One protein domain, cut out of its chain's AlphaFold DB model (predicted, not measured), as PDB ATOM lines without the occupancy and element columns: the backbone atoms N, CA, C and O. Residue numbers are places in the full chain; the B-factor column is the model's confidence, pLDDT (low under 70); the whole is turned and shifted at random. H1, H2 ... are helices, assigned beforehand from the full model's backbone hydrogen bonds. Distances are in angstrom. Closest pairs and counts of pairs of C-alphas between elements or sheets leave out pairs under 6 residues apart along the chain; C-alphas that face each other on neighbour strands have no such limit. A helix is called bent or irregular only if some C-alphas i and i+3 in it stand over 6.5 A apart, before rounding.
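What this domain is: This is residues 4 to 131 of the 132 residues of an uncharacterized protein of Candidatus Blackburnbacteria bacterium RIFCSPLOWO2_01_FULL_41_27 (UniProt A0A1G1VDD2). This is a long rod built along one very long helix, H3, with the helix H1 crossing the half of H3 nearer its last residue at a shallow tilt and running the opposite way. Beyond H1 two long stretches with no named element, residues 32 to 58 and 63 to 81, carry the chain on to the beginning of H3, with the single short turn of H2 between them packed on H3 and a short antiparallel pairing of residues 69 to 70 with 77 to 78 near the end of the rod away from H1. The printed part has 128 residues with three named helices, in the order H1, H2, H3, and no named strand; the class is all helix. The whole is extended, with a radius of gyration of the C-alphas of 23.4 A and spans of 82 by 28 by 17 A.

Where its parts are: Find C-alpha 82 at (390.141, 110.429, 218.838); from there H3, residues 82 to 130, runs 72.0 A to C-alpha 130 at (339.952, 59.941, 229.463). H3 is neither bent nor irregular, but only just: C-alphas 125 and 128 are 6.1 A apart. Now go to C-alpha 4 at (339.355, 65.739, 240.510), where H1, residues 4 to 31, begins; it covers 40.5 A from first to last C-alpha. H2 is found at residues 59 to 62.

How they stand to each other: Start from H3 and look at its residues 107 to 128, the part that touches H1. The closest C-alphas of the two helices are those of Gly 12 and Gly 121, 3.9 A apart. H1 and H3 run opposite ways at a shallow tilt of 31 degrees. Move to residues 92 to 99 of H3, the part that touches H2; the closest C-alphas are those of Cys 62 and Gln 92, 5.5 A apart. H1 and H2 are apart. Past H2, residues 69 to 70 pair with residues 77 to 78, antiparallel. In H1 every O i to N i+4 pair is within hydrogen-bond range, in H3 42 of 45 are, and H2 is too short for such a pair, though its one O i to N i+3 pair is within range.

The domain as a whole: The two C-alphas farthest apart are those of Asp 73 and Arg 129, 82.8 A, while the first and last printed C-alphas, of Val 4 and Val 131, are 8.9 A apart. The printed part has no cut. The link from H1 to H2, 27 residues, and the link from H2 to H3, 19 residues, are both long. In the B-factor column the mean pLDDT of the printed part is 81.5; look for values under 70 at residues 43 to 60, 64 to 66 and 129 to 131.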
ATOM      1  N   VAL A   4     338.060  65.651 241.207       80.88
ATOM      2  CA  VAL A   4     339.355  65.739 240.510       80.88
ATOM      3  C   VAL A   4     339.187  66.225 239.067       80.88
ATOM      4  O   VAL A   4     339.922  67.102 238.623       80.88
ATOM      5  N   SER A   5     338.170  65.731 238.353       81.88
ATOM      6  CA  SER A   5     337.874  66.141 236.971       81.88
ATOM      7  C   SER A   5     337.508  67.631 236.876       81.88
ATOM      8  O   SER A   5     337.960  68.328 235.968       81.88
ATOM      9  N   ARG A   6     336.759  68.164 237.855       84.62
ATOM     10  CA  ARG A   6     336.424  69.601 237.911       84.62
ATOM     11  C   ARG A   6     337.651  70.470 238.169       84.62
ATOM     12  O   ARG A   6     337.789  71.512 237.536       84.62
ATOM     13  N   VAL A   7     338.532  70.039 239.073       86.81
ATOM     14  CA  VAL A   7     339.771  70.764 239.389       86.81
ATOM     15  C   VAL A   7     340.709  70.786 238.182       86.81
ATOM     16  O   VAL A   7     341.183  71.855 237.813       86.81
ATOM     17  N   MET A   8     340.916  69.647 237.515       86.62
ATOM     18  CA  MET A   8     341.744  69.575 236.302       86.62
ATOM     19  C   MET A   8     341.201  70.464 235.181       86.62
ATOM     20  O   MET A   8     341.966  71.172 234.531       86.62
ATOM     21  N   TYR A   9     339.879  70.486 234.993       88.69
ATOM     22  CA  TYR A   9     339.237  71.346 234.002       88.69
ATOM     23  C   TYR A   9     339.414  72.837 234.321       88.69
ATOM     24  O   TYR A   9     339.763  73.623 233.442       88.69
ATOM     25  N   PHE A  10     339.229  73.228 235.587       90.44
ATOM     26  CA  PHE A  10     339.462  74.601 236.037       90.44
ATOM     27  C   PHE A  10     340.921  75.028 235.832       90.44
ATOM     28  O   PHE A  10     341.173  76.090 235.263       90.44
ATOM     29  N   LEU A  11     341.880  74.184 236.229       89.94
ATOM     30  CA  LEU A  11     343.306  74.433 236.010       89.94
ATOM     31  C   LEU A  11     343.638  74.533 234.518       89.94
ATOM     32  O   LEU A  11     344.381  75.424 234.120       89.94
ATOM     33  N   GLY A  12     343.046  73.676 233.684       91.50
ATOM     34  CA  GLY A  12     343.213  73.729 232.235       91.50
ATOM     35  C   GLY A  12     342.761  75.061 231.634       91.50
ATOM     36  O   GLY A  12     343.515  75.683 230.885       91.50
ATOM     37  N   ILE A  13     341.573  75.546 232.015       92.62
ATOM     38  CA  ILE A  13     341.073  76.866 231.595       92.62
ATOM     39  C   ILE A  13     341.998  77.982 232.080       92.62
ATOM     40  O   ILE A  13     342.342  78.870 231.302       92.62
ATOM     41  N   LEU A  14     342.412  77.941 233.348       92.31
ATOM     42  CA  LEU A  14     343.268  78.967 233.935       92.31
ATOM     43  C   LEU A  14     344.608  79.070 233.193       92.31
ATOM     44  O   LEU A  14     344.994  80.162 232.778       92.31
ATOM     45  N   LEU A  15     345.283  77.940 232.960       91.88
ATOM     46  CA  LEU A  15     346.554  77.906 232.231       91.88
ATOM     47  C   LEU A  15     346.378  78.351 230.774       91.88
ATOM     48  O   LEU A  15     347.182  79.139 230.276       91.88
ATOM     49  N   PHE A  16     345.299  77.924 230.113       92.88
ATOM     50  CA  PHE A  16     344.990  78.351 228.750       92.88
ATOM     51  C   PHE A  16     344.821  79.874 228.655       92.88
ATOM     52  O   PHE A  16     345.464  80.515 227.824       92.88
ATOM     53  N   LEU A  17     344.012  80.472 229.537       92.81
ATOM     54  CA  LEU A  17     343.797  81.921 229.571       92.81
ATOM     55  C   LEU A  17     345.090  82.688 229.869       92.81
ATOM     56  O   LEU A  17     345.346  83.710 229.232       92.81
ATOM     57  N   MET A  18     345.933  82.184 230.776       90.38
ATOM     58  CA  MET A  18     347.245  82.780 231.040       90.38
ATOM     59  C   MET A  18     348.150  82.740 229.805       90.38
ATOM     60  O   MET A  18     348.768  83.750 229.472       90.38
ATOM     61  N   GLY A  19     348.194  81.614 229.089       91.00
ATOM     62  CA  GLY A  19     348.956  81.493 227.846       91.00
ATOM     63  C   GLY A  19     348.479  82.460 226.756       91.00
ATOM     64  O   GLY A  19     349.293  83.154 226.146       91.00
ATOM     65  N   ILE A  20     347.160  82.584 226.562       93.56
ATOM     66  CA  ILE A  20     346.565  83.547 225.619       93.56
ATOM     67  C   ILE A  20     346.881  84.993 226.018       93.56
ATOM     68  O   ILE A  20     347.242  85.802 225.159       93.56
ATOM     69  N   TYR A  21     346.806  85.323 227.308       91.06
ATOM     70  CA  TYR A  21     347.181  86.641 227.814       91.06
ATOM     71  C   TYR A  21     348.636  86.997 227.463       91.06
ATOM     72  O   TYR A  21     348.895  88.096 226.968       91.06
ATOM     73  N   GLY A  22     349.579  86.063 227.638       89.06
ATOM     74  CA  GLY A  22     350.977  86.274 227.247       89.06
ATOM     75  C   GLY A  22     351.142  86.547 225.756       89.06
ATOM     76  O   GLY A  22     351.788  87.525 225.380       89.06
ATOM     77  N   LEU A  23     350.489  85.757 224.897       91.44
ATOM     78  CA  LEU A  23     350.509  85.976 223.445       91.44
ATOM     79  C   LEU A  23     349.949  87.350 223.057       91.44
ATOM     80  O   LEU A  23     350.549  88.055 222.239       91.44
ATOM     81  N   LEU A  24     348.836  87.769 223.666       92.56
ATOM     82  CA  LEU A  24     348.248  89.093 223.442       92.56
ATOM     83  C   LEU A  24     349.197  90.218 223.866       92.56
ATOM     84  O   LEU A  24     349.319  91.228 223.177       92.56
ATOM     85  N   ARG A  25     349.928  90.052 224.970       90.44
ATOM     86  CA  ARG A  25     350.909  91.049 225.415       90.44
ATOM     87  C   ARG A  25     352.129  91.104 224.495       90.44
ATOM     88  O   ARG A  25     352.544  92.202 224.131       90.44
ATOM     89  N   ILE A  26     352.661  89.956 224.065       90.44
ATOM     90  CA  ILE A  26     353.782  89.881 223.110       90.44
ATOM     91  C   ILE A  26     353.412  90.575 221.793       90.44
ATOM     92  O   ILE A  26     354.194  91.368 221.259       90.44
ATOM     93  N   THR A  27     352.221  90.285 221.265       91.25
ATOM     94  CA  THR A  27     351.722  90.885 220.019       91.25
ATOM     95  C   THR A  27     351.477  92.380 220.179       91.25
ATOM     96  O   THR A  27     351.928  93.149 219.337       91.25
ATOM     97  N   HIS A  28     350.880  92.816 221.288       91.06
ATOM     98  CA  HIS A  28     350.685  94.232 221.594       91.06
ATOM     99  C   HIS A  28     352.007  95.014 221.680       91.06
ATOM    100  O   HIS A  28     352.114  96.100 221.111       91.06
ATOM    101  N   VAL A  29     353.035  94.470 222.345       89.19
ATOM    102  CA  VAL A  29     354.374  95.093 222.390       89.19
ATOM    103  C   VAL A  29     354.983  95.164 220.990       89.19
ATOM    104  O   VAL A  29     355.481  96.213 220.594       89.19
ATOM    105  N   THR A  30     354.881  94.078 220.218       88.06
ATOM    106  CA  THR A  30     355.392  94.031 218.840       88.06
ATOM    107  C   THR A  30     354.688  95.061 217.946       88.06
ATOM    108  O   THR A  30     355.348  95.740 217.169       88.06
ATOM    109  N   TYR A  31     353.368  95.225 218.086       92.38
ATOM    110  CA  TYR A  31     352.571  96.182 217.314       92.38
ATOM    111  C   TYR A  31     352.916  97.641 217.634       92.38
ATOM    112  O   TYR A  31     352.937  98.478 216.738       92.38
ATOM    113  N   ARG A  32     353.234  97.956 218.897       89.31
ATOM    114  CA  ARG A  32     353.653  99.309 219.297       89.31
ATOM    115  C   ARG A  32     355.028  99.716 218.759       89.31
ATOM    116  O   ARG A  32     355.375 100.885 218.875       89.31
ATOM    117  N   GLY A  33     355.821  98.778 218.234       85.12
ATOM    118  CA  GLY A  33     357.170  99.054 217.732       85.12
ATOM    119  C   GLY A  33     358.161  99.511 218.810       85.12
ATOM    120  O   GLY A  33     359.231 100.011 218.482       85.12
ATOM    121  N   VAL A  34     357.816  99.353 220.090       84.81
ATOM    122  CA  VAL A  34     358.690  99.706 221.215       84.81
ATOM    123  C   VAL A  34     359.640  98.549 221.541       84.81
ATOM    124  O   VAL A  34     359.285  97.388 221.302       84.81
ATOM    125  N   PRO A  35     360.823  98.825 222.124       83.50
ATOM    126  CA  PRO A  35     361.708  97.778 222.611       83.50
ATOM    127  C   PRO A  35     360.977  96.831 223.565       83.50
ATOM    128  O   PRO A  35     360.198  97.257 224.420       83.50
ATOM    129  N   TYR A  36     361.225  95.530 223.409       85.12
ATOM    130  CA  TYR A  36     360.626  94.524 224.281       85.12
ATOM    131  C   TYR A  36     361.104  94.736 225.729       85.12
ATOM    132  O   TYR A  36     362.272  95.071 225.921       85.12
ATOM    133  N   PRO A  37     360.256  94.565 226.758       80.81
ATOM    134  CA  PRO A  37     360.695  94.729 228.142       80.81
ATOM    135  C   PRO A  37     361.710  93.647 228.535       80.81
ATOM    136  O   PRO A  37     361.492  92.465 228.274       80.81
ATOM    137  N   SER A  38     362.792  94.037 229.217       75.62
ATOM    138  CA  SER A  38     363.799  93.107 229.760       75.62
ATOM    139  C   SER A  38     363.204  92.157 230.806       75.62
ATOM    140  O   SER A  38     363.533  90.974 230.815       75.62
ATOM    141  N   ALA A  39     362.263  92.651 231.619       72.62
ATOM    142  CA  ALA A  39     361.554  91.877 232.641       72.62
ATOM    143  C   ALA A  39     360.460  90.934 232.094       72.62
ATOM    144  O   ALA A  39     359.908  90.135 232.846       72.62
ATOM    145  N   GLY A  40     360.143  91.026 230.800       77.19
ATOM    146  CA  GLY A  40     359.107  90.219 230.157       77.19
ATOM    147  C   GLY A  40     357.701  90.771 230.353       77.19
ATOM    148  O   GLY A  40     357.483  91.806 230.988       77.19
ATOM    149  N   VAL A  41     356.726  90.114 229.730       80.62
ATOM    150  CA  VAL A  41     355.310  90.525 229.781       80.62
ATOM    151  C   VAL A  41     354.439  89.609 230.628       80.62
ATOM    152  O   VAL A  41     353.286  89.956 230.911       80.62
ATOM    153  N   MET A  42     354.975  88.452 231.015       74.38
ATOM    154  CA  MET A  42     354.303  87.497 231.881       74.38
ATOM    155  C   MET A  42     354.509  87.853 233.356       74.38
ATOM    156  O   MET A  42     355.618  88.210 233.755       74.38
ATOM    157  N   PRO A  43     353.472  87.720 234.200       65.44
ATOM    158  CA  PRO A  43     353.627  87.830 235.642       65.44
ATOM    159  C   PRO A  43     354.343  86.575 236.155       65.44
ATOM    160  O   PRO A  43     353.700  85.608 236.565       65.44
ATOM    161  N   SER A  44     355.678  86.581 236.123       60.84
ATOM    162  CA  SER A  44     356.529  85.490 236.624       60.84
ATOM    163  C   SER A  44     356.109  85.052 238.029       60.84
ATOM    164  O   SER A  44     355.969  83.865 238.298       60.84
ATOM    165  N   ASN A  45     355.755  86.024 238.869       60.62
ATOM    166  CA  ASN A  45     355.464  85.859 240.292       60.62
ATOM    167  C   ASN A  45     354.219  85.004 240.596       60.62
ATOM    168  O   ASN A  45     354.022  84.626 241.746       60.62
ATOM    169  N   LEU A  46     353.358  84.738 239.606       58.56
ATOM    170  CA  LEU A  46     352.088  84.042 239.829       58.56
ATOM    171  C   LEU A  46     352.210  82.511 239.751       58.56
ATOM    172  O   LEU A  46     351.394  81.810 240.341       58.56
ATOM    173  N   LEU A  47     353.203  81.992 239.020       58.50
ATOM    174  CA  LEU A  47     353.373  80.548 238.781       58.50
ATOM    175  C   LEU A  47     354.810  80.049 238.965       58.50
ATOM    176  O   LEU A  47     355.003  78.866 239.228       58.50
ATOM    177  N   PHE A  48     355.813  80.918 238.832       58.16
ATOM    178  CA  PHE A  48     357.216  80.525 238.900       58.16
ATOM    179  C   PHE A  48     357.975  81.482 239.817       58.16
ATOM    180  O   PHE A  48     358.081  82.676 239.549       58.16
ATOM    181  N   SER A  49     358.555  80.959 240.898       53.00
ATOM    182  CA  SER A  49     359.527  81.685 241.719       53.00
ATOM    183  C   SER A  49     360.853  81.811 240.957       53.00
ATOM    184  O   SER A  49     361.859  81.202 241.312       53.00
ATOM    185  N   GLY A  50     360.833  82.517 239.830       51.84
ATOM    186  CA  GLY A  50     362.032  82.924 239.115       51.84
ATOM    187  C   GLY A  50     362.593  84.199 239.738       51.84
ATOM    188  O   GLY A  50     361.823  84.971 240.322       51.84
ATOM    189  N   PRO A  51     363.910  84.445 239.630       47.38
ATOM    190  CA  PRO A  51     364.455  85.743 239.983       47.38
ATOM    191  C   PRO A  51     363.674  86.794 239.199       47.38
ATOM    192  O   PRO A  51     363.540  86.702 237.978       47.38
ATOM    193  N   LEU A  52     363.115  87.765 239.924       49.81
ATOM    194  CA  LEU A  52     362.648  89.013 239.342       49.81
ATOM    195  C   LEU A  52     363.805  89.468 238.444       49.81
ATOM    196  O   LEU A  52     364.906  89.637 238.961       49.81
ATOM    197  N   TYR A  53     363.624  89.520 237.122       47.47
ATOM    198  CA  TYR A  53     364.683  89.914 236.191       47.47
ATOM    199  C   TYR A  53     365.035  91.379 236.482       47.47
ATOM    200  O   TYR A  53     364.501  92.307 235.882       47.47
ATOM    201  N   THR A  54     365.880  91.596 237.486       44.19
ATOM    202  CA  THR A  54     366.323  92.896 237.981       44.19
ATOM    203  C   THR A  54     367.534  93.318 237.176       44.19
ATOM    204  O   THR A  54     368.621  93.503 237.708       44.19
ATOM    205  N   SER A  55     367.337  93.481 235.875       48.88
ATOM    206  CA  SER A  55     368.082  94.489 235.137       48.88
ATOM    207  C   SER A  55     367.199  95.736 235.168       48.88
ATOM    208  O   SER A  55     366.459  96.035 234.234       48.88
ATOM    209  N   TYR A  56     367.203  96.429 236.314       52.31
ATOM    210  CA  TYR A  56     366.671  97.793 236.449       52.31
ATOM    211  C   TYR A  56     367.646  98.805 235.821       52.31
ATOM    212  O   TYR A  56     367.817  99.903 236.334       52.31
ATOM    213  N   GLY A  57     368.321  98.430 234.736       58.34
ATOM    214  CA  GLY A  57     369.075  99.372 233.931       58.34
ATOM    215  C   GLY A  57     368.151  99.941 232.865       58.34
ATOM    216  O   GLY A  57     367.427  99.208 232.184       58.34
ATOM    217  N   ARG A  58     368.123 101.260 232.733       67.31
ATOM    218  CA  ARG A  58     367.570 101.896 231.541       67.31
ATOM    219  C   ARG A  58     368.652 101.878 230.475       67.31
ATOM    220  O   ARG A  58     369.831 101.985 230.774       67.31
ATOM    221  N   GLU A  59     368.253 101.811 229.212       69.31
ATOM    222  CA  GLU A  59     369.205 101.983 228.107       69.31
ATOM    223  C   GLU A  59     369.902 103.357 228.173       69.31
ATOM    224  O   GLU A  59     371.046 103.481 227.764       69.31
ATOM    225  N   SER A  60     369.257 104.359 228.787       69.44
ATOM    226  CA  SER A  60     369.867 105.656 229.115       69.44
ATOM    227  C   SER A  60     371.037 105.565 230.095       69.44
ATOM    228  O   SER A  60     371.838 106.484 230.152       69.44
ATOM    229  N   ASP A  61     371.151 104.485 230.866       71.56
ATOM    230  CA  ASP A  61     372.279 104.278 231.779       71.56
ATOM    231  C   ASP A  61     373.529 103.795 231.018       71.56
ATOM    232  O   ASP A  61     374.615 103.745 231.588       71.56
ATOM    233  N   CYS A  62     373.386 103.450 229.730       76.69
ATOM    234  CA  CYS A  62     374.512 103.202 228.834       76.69
ATOM    235  C   CYS A  62     375.163 104.487 228.314       76.69
ATOM    236  O   CYS A  62     376.213 104.382 227.676       76.69
ATOM    237  N   ASP A  63     374.567 105.669 228.533       74.06
ATOM    238  CA  ASP A  63     375.267 106.912 228.212       74.06
ATOM    239  C   ASP A  63     376.519 107.004 229.093       74.06
ATOM    240  O   ASP A  63     376.428 106.854 230.318       74.06
ATOM    241  N   PRO A  64     377.703 107.211 228.492       67.00
ATOM    242  CA  PRO A  64     378.928 107.291 229.259       67.00
ATOM    243  C   PRO A  64     378.817 108.446 230.255       67.00
ATOM    244  O   PRO A  64     378.498 109.581 229.890       67.00
ATOM    245  N   TYR A  65     379.094 108.159 231.530       64.12
ATOM    246  CA  TYR A  65     379.329 109.215 232.510       64.12
ATOM    247  C   TYR A  65     380.408 110.153 231.952       64.12
ATOM    248  O   TYR A  65     381.376 109.652 231.382       64.12
ATOM    249  N   PRO A  66     380.281 111.484 232.102       69.94
ATOM    250  CA  PRO A  66     381.270 112.417 231.579       69.94
ATOM    251  C   PRO A  66     382.658 112.083 232.138       69.94
ATOM    252  O   PRO A  66     382.935 112.277 233.324       69.94
ATOM    253  N   MET A  67     383.519 111.545 231.275       76.00
ATOM    254  CA  MET A  67     384.886 111.164 231.611       76.00
ATOM    255  C   MET A  67     385.774 112.400 231.522       76.00
ATOM    256  O   MET A  67     385.774 113.122 230.527       76.00
ATOM    257  N   THR A  68     386.540 112.663 232.580       81.75
ATOM    258  CA  THR A  68     387.564 113.714 232.553       81.75
ATOM    259  C   THR A  68     388.895 113.081 232.181       81.75
ATOM    260  O   THR A  68     389.390 112.214 232.900       81.75
ATOM    261  N   TYR A  69     389.472 113.512 231.065       84.44
ATOM    262  CA  TYR A  69     390.789 113.066 230.626       84.44
ATOM    263  C   TYR A  69     391.849 114.049 231.113       84.44
ATOM    264  O   TYR A  69     391.635 115.258 231.065       84.44
ATOM    265  N   TYR A  70     392.992 113.543 231.573       88.75
ATOM    266  CA  TYR A  70     394.116 114.374 232.006       88.75
ATOM    267  C   TYR A  70     395.263 114.310 230.998       88.75
ATOM    268  O   TYR A  70     395.434 113.312 230.288       88.75
ATOM    269  N   ALA A  71     396.037 115.389 230.902       85.06
ATOM    270  CA  ALA A  71     397.319 115.362 230.206       85.06
ATOM    271  C   ALA A  71     398.317 114.442 230.942       85.06
ATOM    272  O   ALA A  71     398.032 113.949 232.032       85.06
ATOM    273  N   GLU A  72     399.504 114.210 230.369       85.50
ATOM    274  CA  GLU A  72     400.525 113.333 230.980       85.50
ATOM    275  C   GLU A  72     400.966 113.780 232.388       85.50
ATOM    276  O   GLU A  72     401.507 112.992 233.160       85.50
ATOM    277  N   ASP A  73     400.696 115.038 232.748       85.38
ATOM    278  CA  ASP A  73     400.932 115.596 234.079       85.38
ATOM    279  C   ASP A  73     399.920 115.130 235.150       85.38
ATOM    280  O   ASP A  73     400.109 115.433 236.333       85.38
ATOM    281  N   ASN A  74     398.857 114.414 234.753       81.31
ATOM    282  CA  ASN A  74     397.725 113.969 235.576       81.31
ATOM    283  C   ASN A  74     397.036 115.085 236.387       81.31
ATOM    284  O   ASN A  74     396.422 114.819 237.422       81.31
ATOM    285  N   LYS A  75     397.148 116.345 235.953       85.19
ATOM    286  CA  LYS A  75     396.624 117.509 236.689       85.19
ATOM    287  C   LYS A  75     395.797 118.433 235.822       85.19
ATOM    288  O   LYS A  75     394.834 119.015 236.317       85.19
ATOM    289  N   THR A  76     396.157 118.581 234.552       87.88
ATOM    290  CA  THR A  76     395.416 119.448 233.641       87.88
ATOM    291  C   THR A  76     394.352 118.642 232.897       87.88
ATOM    292  O   THR A  76     394.684 117.638 232.262       87.88
ATOM    293  N   PRO A  77     393.064 119.031 232.986       86.69
ATOM    294  CA  PRO A  77     392.032 118.408 232.178       86.69
ATOM    295  C   PRO A  77     392.283 118.745 230.708       86.69
ATOM    296  O   PRO A  77     392.632 119.874 230.361       86.69
ATOM    297  N   ARG A  78     392.093 117.753 229.847       89.00
ATOM    298  CA  ARG A  78     392.199 117.877 228.396       89.00
ATOM    299  C   ARG A  78     390.975 117.276 227.726       89.00
ATOM    300  O   ARG A  78     390.264 116.458 228.310       89.00
ATOM    301  N   ASP A  79     390.798 117.619 226.460       85.44
ATOM    302  CA  ASP A  79     389.828 116.938 225.617       85.44
ATOM    303  C   ASP A  79     390.235 115.482 225.365       85.44
ATOM    304  O   ASP A  79     391.421 115.130 225.303       85.44
ATOM    305  N   ALA A  80     389.222 114.635 225.189       83.19
ATOM    306  CA  ALA A  80     389.403 113.256 224.771       83.19
ATOM    307  C   ALA A  80     390.082 113.196 223.395       83.19
ATOM    308  O   ALA A  80     389.695 113.899 222.451       83.19
ATOM    309  N   THR A  81     391.068 112.313 223.272       87.31
ATOM    310  CA  THR A  81     391.681 111.963 221.991       87.31
ATOM    311  C   THR A  81     390.669 111.259 221.081       87.31
ATOM    312  O   THR A  81     389.620 110.784 221.523       87.31
ATOM    313  N   GLY A  82     390.981 111.167 219.785       86.25
ATOM    314  CA  GLY A  82     390.141 110.429 218.838       86.25
ATOM    315  C   GLY A  82     389.942 108.965 219.246       86.25
ATOM    316  O   GLY A  82     388.823 108.464 219.190       86.25
ATOM    317  N   GLU A  83     390.998 108.302 219.722       86.38
ATOM    318  CA  GLU A  83     390.932 106.908 220.172       86.38
ATOM    319  C   GLU A  83     390.039 106.745 221.407       86.38
ATOM    320  O   GLU A  83     389.189 105.856 221.436       86.38
ATOM    321  N   GLU A  84     390.153 107.642 222.388       85.75
ATOM    322  CA  GLU A  84     389.325 107.623 223.600       85.75
ATOM    323  C   GLU A  84     387.840 107.811 223.279       85.75
ATOM    324  O   GLU A  84     387.023 107.020 223.744       85.75
ATOM    325  N   LYS A  85     387.492 108.749 222.388       85.19
ATOM    326  CA  LYS A  85     386.104 108.925 221.923       85.19
ATOM    327  C   LYS A  85     385.568 107.673 221.232       85.19
ATOM    328  O   LYS A  85     384.422 107.283 221.445       85.19
ATOM    329  N   THR A  86     386.387 107.010 220.411       87.00
ATOM    330  CA  THR A  86     385.964 105.752 219.770       87.00
ATOM    331  C   THR A  86     385.805 104.613 220.773       87.00
ATOM    332  O   THR A  86     384.938 103.758 220.598       87.00
ATOM    333  N   LEU A  87     386.615 104.587 221.835       85.44
ATOM    334  CA  LEU A  87     386.494 103.605 222.906       85.44
ATOM    335  C   LEU A  87     385.196 103.818 223.696       85.44
ATOM    336  O   LEU A  87     384.483 102.848 223.944       85.44
ATOM    337  N   GLU A  88     384.868 105.066 224.041       84.06
ATOM    338  CA  GLU A  88     383.608 105.432 224.701       84.06
ATOM    339  C   GLU A  88     382.398 104.991 223.871       84.06
ATOM    340  O   GLU A  88     381.523 104.292 224.385       84.06
ATOM    341  N   GLN A  89     382.398 105.293 222.568       85.88
ATOM    342  CA  GLN A  89     381.341 104.862 221.646       85.88
ATOM    343  C   GLN A  89     381.201 103.335 221.604       85.88
ATOM    344  O   GLN A  89     380.097 102.812 221.730       85.88
ATOM    345  N   ARG A  90     382.313 102.592 221.512       86.50
ATOM    346  CA  ARG A  90     382.279 101.117 221.533       86.50
ATOM    347  C   ARG A  90     381.763 100.556 222.857       86.50
ATOM    348  O   ARG A  90     381.114  99.509 222.865       86.50
ATOM    349  N   MET A  91     382.075 101.199 223.981       82.88
ATOM    350  CA  MET A  91     381.562 100.786 225.289       82.88
ATOM    351  C   MET A  91     380.053 101.020 225.389       82.88
ATOM    352  O   MET A  91     379.334 100.123 225.836       82.88
ATOM    353  N   GLN A  92     379.569 102.159 224.894       84.88
ATOM    354  CA  GLN A  92     378.143 102.461 224.798       84.88
ATOM    355  C   GLN A  92     377.411 101.453 223.898       84.88
ATOM    356  O   GLN A  92     376.417 100.861 224.320       84.88
ATOM    357  N   GLU A  93     377.934 101.177 222.701       86.81
ATOM    358  CA  GLU A  93     377.375 100.179 221.778       86.81
ATOM    359  C   GLU A  93     377.290  98.791 222.419       86.81
ATOM    360  O   GLU A  93     376.254  98.128 222.338       86.81
ATOM    361  N   ARG A  94     378.350  98.358 223.113       86.31
ATOM    362  CA  ARG A  94     378.370  97.069 223.817       86.31
ATOM    363  C   ARG A  94     377.322  97.013 224.930       86.31
ATOM    364  O   ARG A  94     376.686  95.975 225.108       86.31
ATOM    365  N   CYS A  95     377.130  98.106 225.668       84.56
ATOM    366  CA  CYS A  95     376.105  98.195 226.705       84.56
ATOM    367  C   CYS A  95     374.697  98.042 226.108       84.56
ATOM    368  O   CYS A  95     373.935  97.170 226.531       84.56
ATOM    369  N   VAL A  96     374.386  98.803 225.054       85.81
ATOM    370  CA  VAL A  96     373.101  98.722 224.334       85.81
ATOM    371  C   VAL A  96     372.879  97.327 223.741       85.81
ATOM    372  O   VAL A  96     371.774  96.781 223.806       85.81
ATOM    373  N   GLN A  97     373.931  96.703 223.203       87.06
ATOM    374  CA  GLN A  97     373.863  95.335 222.701       87.06
ATOM    375  C   GLN A  97     373.489  94.340 223.809       87.06
ATOM    376  O   GLN A  97     372.632  93.487 223.579       87.06
ATOM    377  N   GLY A  98     374.054  94.481 225.012       84.44
ATOM    378  CA  GLY A  98     373.691  93.662 226.172       84.44
ATOM    379  C   GLY A  98     372.192  93.718 226.479       84.44
ATOM    380  O   GLY A  98     371.545  92.676 226.598       84.44
ATOM    381  N   PHE A  99     371.602  94.920 226.488       84.81
ATOM    382  CA  PHE A  99     370.151  95.080 226.642       84.81
ATOM    383  C   PHE A  99     369.371  94.396 225.522       84.81
ATOM    384  O   PHE A  99     368.382  93.712 225.782       84.81
ATOM    385  N   ASN A 100     369.792  94.552 224.268       86.06
ATOM    386  CA  ASN A 100     369.101  93.932 223.139       86.06
ATOM    387  C   ASN A 100     369.146  92.399 223.194       86.06
ATOM    388  O   ASN A 100     368.141  91.747 222.895       86.06
ATOM    389  N   GLU A 101     370.261  91.820 223.636       86.25
ATOM    390  CA  GLU A 101     370.386  90.380 223.861       86.25
ATOM    391  C   GLU A 101     369.472  89.889 224.989       86.25
ATOM    392  O   GLU A 101     368.790  88.872 224.827       86.25
ATOM    393  N   GLU A 102     369.400  90.613 226.110       84.25
ATOM    394  CA  GLU A 102     368.463  90.304 227.196       84.25
ATOM    395  C   GLU A 102     367.015  90.352 226.709       84.25
ATOM    396  O   GLU A 102     366.270  89.386 226.869       84.25
ATOM    397  N   ARG A 103     366.625  91.429 226.018       86.06
ATOM    398  CA  ARG A 103     365.279  91.591 225.448       86.06
ATOM    399  C   ARG A 103     364.926  90.457 224.486       86.06
ATOM    400  O   ARG A 103     363.795  89.966 224.504       86.06
ATOM    401  N   ALA A 104     365.872  90.019 223.654       87.50
ATOM    402  CA  ALA A 104     365.671  88.906 222.730       87.50
ATOM    403  C   ALA A 104     365.455  87.575 223.470       87.50
ATOM    404  O   ALA A 104     364.517  86.840 223.143       87.50
ATOM    405  N   LYS A 105     366.270  87.291 224.495       87.12
ATOM    406  CA  LYS A 105     366.120  86.103 225.353       87.12
ATOM    407  C   LYS A 105     364.773  86.107 226.070       87.12
ATOM    408  O   LYS A 105     364.047  85.116 225.999       87.12
ATOM    409  N   THR A 106     364.398  87.228 226.679       85.38
ATOM    410  CA  THR A 106     363.121  87.379 227.381       85.38
ATOM    411  C   THR A 106     361.936  87.210 226.434       85.38
ATOM    412  O   THR A 106     360.999  86.474 226.737       85.38
ATOM    413  N   ARG A 107     361.988  87.799 225.233       89.00
ATOM    414  CA  ARG A 107     360.947  87.606 224.215       89.00
ATOM    415  C   ARG A 107     360.787  86.137 223.835       89.00
ATOM    416  O   ARG A 107     359.663  85.673 223.648       89.00
ATOM    417  N   GLN A 108     361.893  85.409 223.681       89.38
ATOM    418  CA  GLN A 108     361.843  83.982 223.370       89.38
ATOM    419  C   GLN A 108     361.272  83.173 224.538       89.38
ATOM    420  O   GLN A 108     360.443  82.288 224.319       89.38
ATOM    421  N   TYR A 109     361.668  83.499 225.768       88.00
ATOM    422  CA  TYR A 109     361.141  82.872 226.975       88.00
ATOM    423  C   TYR A 109     359.626  83.071 227.103       88.00
ATOM    424  O   TYR A 109     358.896  82.093 227.245       88.00
ATOM    425  N   ASP A 110     359.135  84.302 226.940       88.25
ATOM    426  CA  ASP A 110     357.705  84.614 227.013       88.25
ATOM    427  C   ASP A 110     356.896  83.873 225.939       88.25
ATOM    428  O   ASP A 110     355.806  83.370 226.221       88.25
ATOM    429  N   LYS A 111     357.427  83.754 224.713       90.25
ATOM    430  CA  LYS A 111     356.802  82.951 223.648       90.25
ATOM    431  C   LYS A 111     356.701  81.481 224.042       90.25
ATOM    432  O   LYS A 111     355.624  80.897 223.923       90.25
ATOM    433  N   ASN A 112     357.801  80.900 224.519       90.81
ATOM    434  CA  ASN A 112     357.857  79.495 224.919       90.81
ATOM    435  C   ASN A 112     356.909  79.218 226.091       90.81
ATOM    436  O   ASN A 112     356.152  78.251 226.050       90.81
ATOM    437  N   LEU A 113     356.907  80.088 227.103       88.81
ATOM    438  CA  LEU A 113     356.037  79.977 228.267       88.81
ATOM    439  C   LEU A 113     354.562  80.105 227.876       88.81
ATOM    440  O   LEU A 113     353.739  79.294 228.297       88.81
ATOM    441  N   SER A 114     354.226  81.078 227.029       90.62
ATOM    442  CA  SER A 114     352.854  81.257 226.546       90.62
ATOM    443  C   SER A 114     352.376  80.037 225.759       90.62
ATOM    444  O   SER A 114     351.279  79.540 226.003       90.62
ATOM    445  N   ALA A 115     353.212  79.514 224.855       91.56
ATOM    446  CA  ALA A 115     352.902  78.308 224.095       91.56
ATOM    447  C   ALA A 115     352.719  77.098 225.020       91.56
ATOM    448  O   ALA A 115     351.718  76.394 224.911       91.56
ATOM    449  N   PHE A 116     353.635  76.891 225.969       92.19
ATOM    450  CA  PHE A 116     353.548  75.821 226.961       92.19
ATOM    451  C   PHE A 116     352.230  75.873 227.742       92.19
ATOM    452  O   PHE A 116     351.525  74.872 227.821       92.19
ATOM    453  N   LEU A 117     351.859  77.046 228.257       92.31
ATOM    454  CA  LEU A 117     350.622  77.240 229.014       92.31
ATOM    455  C   LEU A 117     349.370  76.969 228.174       92.31
ATOM    456  O   LEU A 117     348.435  76.335 228.663       92.31
ATOM    457  N   VAL A 118     349.366  77.380 226.902       93.38
ATOM    458  CA  VAL A 118     348.284  77.043 225.967       93.38
ATOM    459  C   VAL A 118     348.207  75.531 225.757       93.38
ATOM    460  O   VAL A 118     347.133  74.959 225.920       93.38
ATOM    461  N   PHE A 119     349.322  74.868 225.438       94.19
ATOM    462  CA  PHE A 119     349.337  73.426 225.171       94.19
ATOM    463  C   PHE A 119     348.933  72.600 226.393       94.19
ATOM    464  O   PHE A 119     348.102  71.702 226.271       94.19
ATOM    465  N   VAL A 120     349.468  72.917 227.573       92.25
ATOM    466  CA  VAL A 120     349.109  72.238 228.825       92.25
ATOM    467  C   VAL A 120     347.660  72.530 229.202       92.25
ATOM    468  O   VAL A 120     346.930  71.608 229.557       92.25
ATOM    469  N   GLY A 121     347.214  73.783 229.078       91.56
ATOM    470  CA  GLY A 121     345.837  74.174 229.367       91.56
ATOM    471  C   GLY A 121     344.828  73.430 228.492       91.56
ATOM    472  O   GLY A 121     343.901  72.802 229.002       91.56
ATOM    473  N   VAL A 122     345.064  73.408 227.177       92.88
ATOM    474  CA  VAL A 122     344.276  72.626 226.212       92.88
ATOM    475  C   VAL A 122     344.344  71.135 226.548       92.88
ATOM    476  O   VAL A 122     343.307  70.481 226.631       92.88
ATOM    477  N   GLY A 123     345.538  70.598 226.811       91.19
ATOM    478  CA  GLY A 123     345.727  69.195 227.179       91.19
ATOM    479  C   GLY A 123     344.888  68.780 228.391       91.19
ATOM    480  O   GLY A 123     344.224  67.749 228.345       91.19
ATOM    481  N   LEU A 124     344.842  69.609 229.436       90.12
ATOM    482  CA  LEU A 124     344.027  69.378 230.634       90.12
ATOM    483  C   LEU A 124     342.519  69.520 230.382       90.12
ATOM    484  O   LEU A 124     341.720  68.798 230.973       90.12
ATOM    485  N   ILE A 125     342.112  70.430 229.496       88.88
ATOM    486  CA  ILE A 125     340.706  70.576 229.095       88.88
ATOM    487  C   ILE A 125     340.228  69.315 228.358       88.88
ATOM    488  O   ILE A 125     339.140  68.809 228.639       88.88
ATOM    489  N   PHE A 126     341.044  68.788 227.438       86.75
ATOM    490  CA  PHE A 126     340.710  67.610 226.632       86.75
ATOM    491  C   PHE A 126     340.946  66.278 227.356       86.75
ATOM    492  O   PHE A 126     340.259  65.300 227.051       86.75
ATOM    493  N   SER A 127     341.844  66.225 228.347       83.81
ATOM    494  CA  SER A 127     342.096  65.013 229.146       83.81
ATOM    495  C   SER A 127     340.864  64.549 229.923       83.81
ATOM    496  O   SER A 127     340.757  63.370 230.253       83.81
ATOM    497  N   ARG A 128     339.878  65.435 230.120       72.12
ATOM    498  CA  ARG A 128     338.558  65.101 230.664       72.12
ATOM    499  C   ARG A 128     337.909  63.901 229.968       72.12
ATOM    500  O   ARG A 128     337.235  63.131 230.638       72.12
ATOM    501  N   ARG A 129     338.150  63.704 228.666       68.19
ATOM    502  CA  ARG A 129     337.600  62.577 227.893       68.19
ATOM    503  C   ARG A 129     338.154  61.205 228.313       68.19
ATOM    504  O   ARG A 129     337.560  60.196 227.962       68.19
ATOM    505  N   PHE A 130     339.273  61.170 229.035       67.50
ATOM    506  CA  PHE A 130     339.952  59.941 229.463       67.50
ATOM    507  C   PHE A 130     339.867  59.686 230.978       67.50
ATOM    508  O   PHE A 130     340.307  58.636 231.434       67.50
ATOM    509  N   VAL A 131     339.349  60.645 231.757       60.12
ATOM    510  CA  VAL A 131     339.267  60.598 233.235       60.12
ATOM    511  C   VAL A 131     337.809  60.465 233.723       60.12
ATOM    512  O   VAL A 131     337.547  60.491 234.926       60.12
TER     513      VAL A 131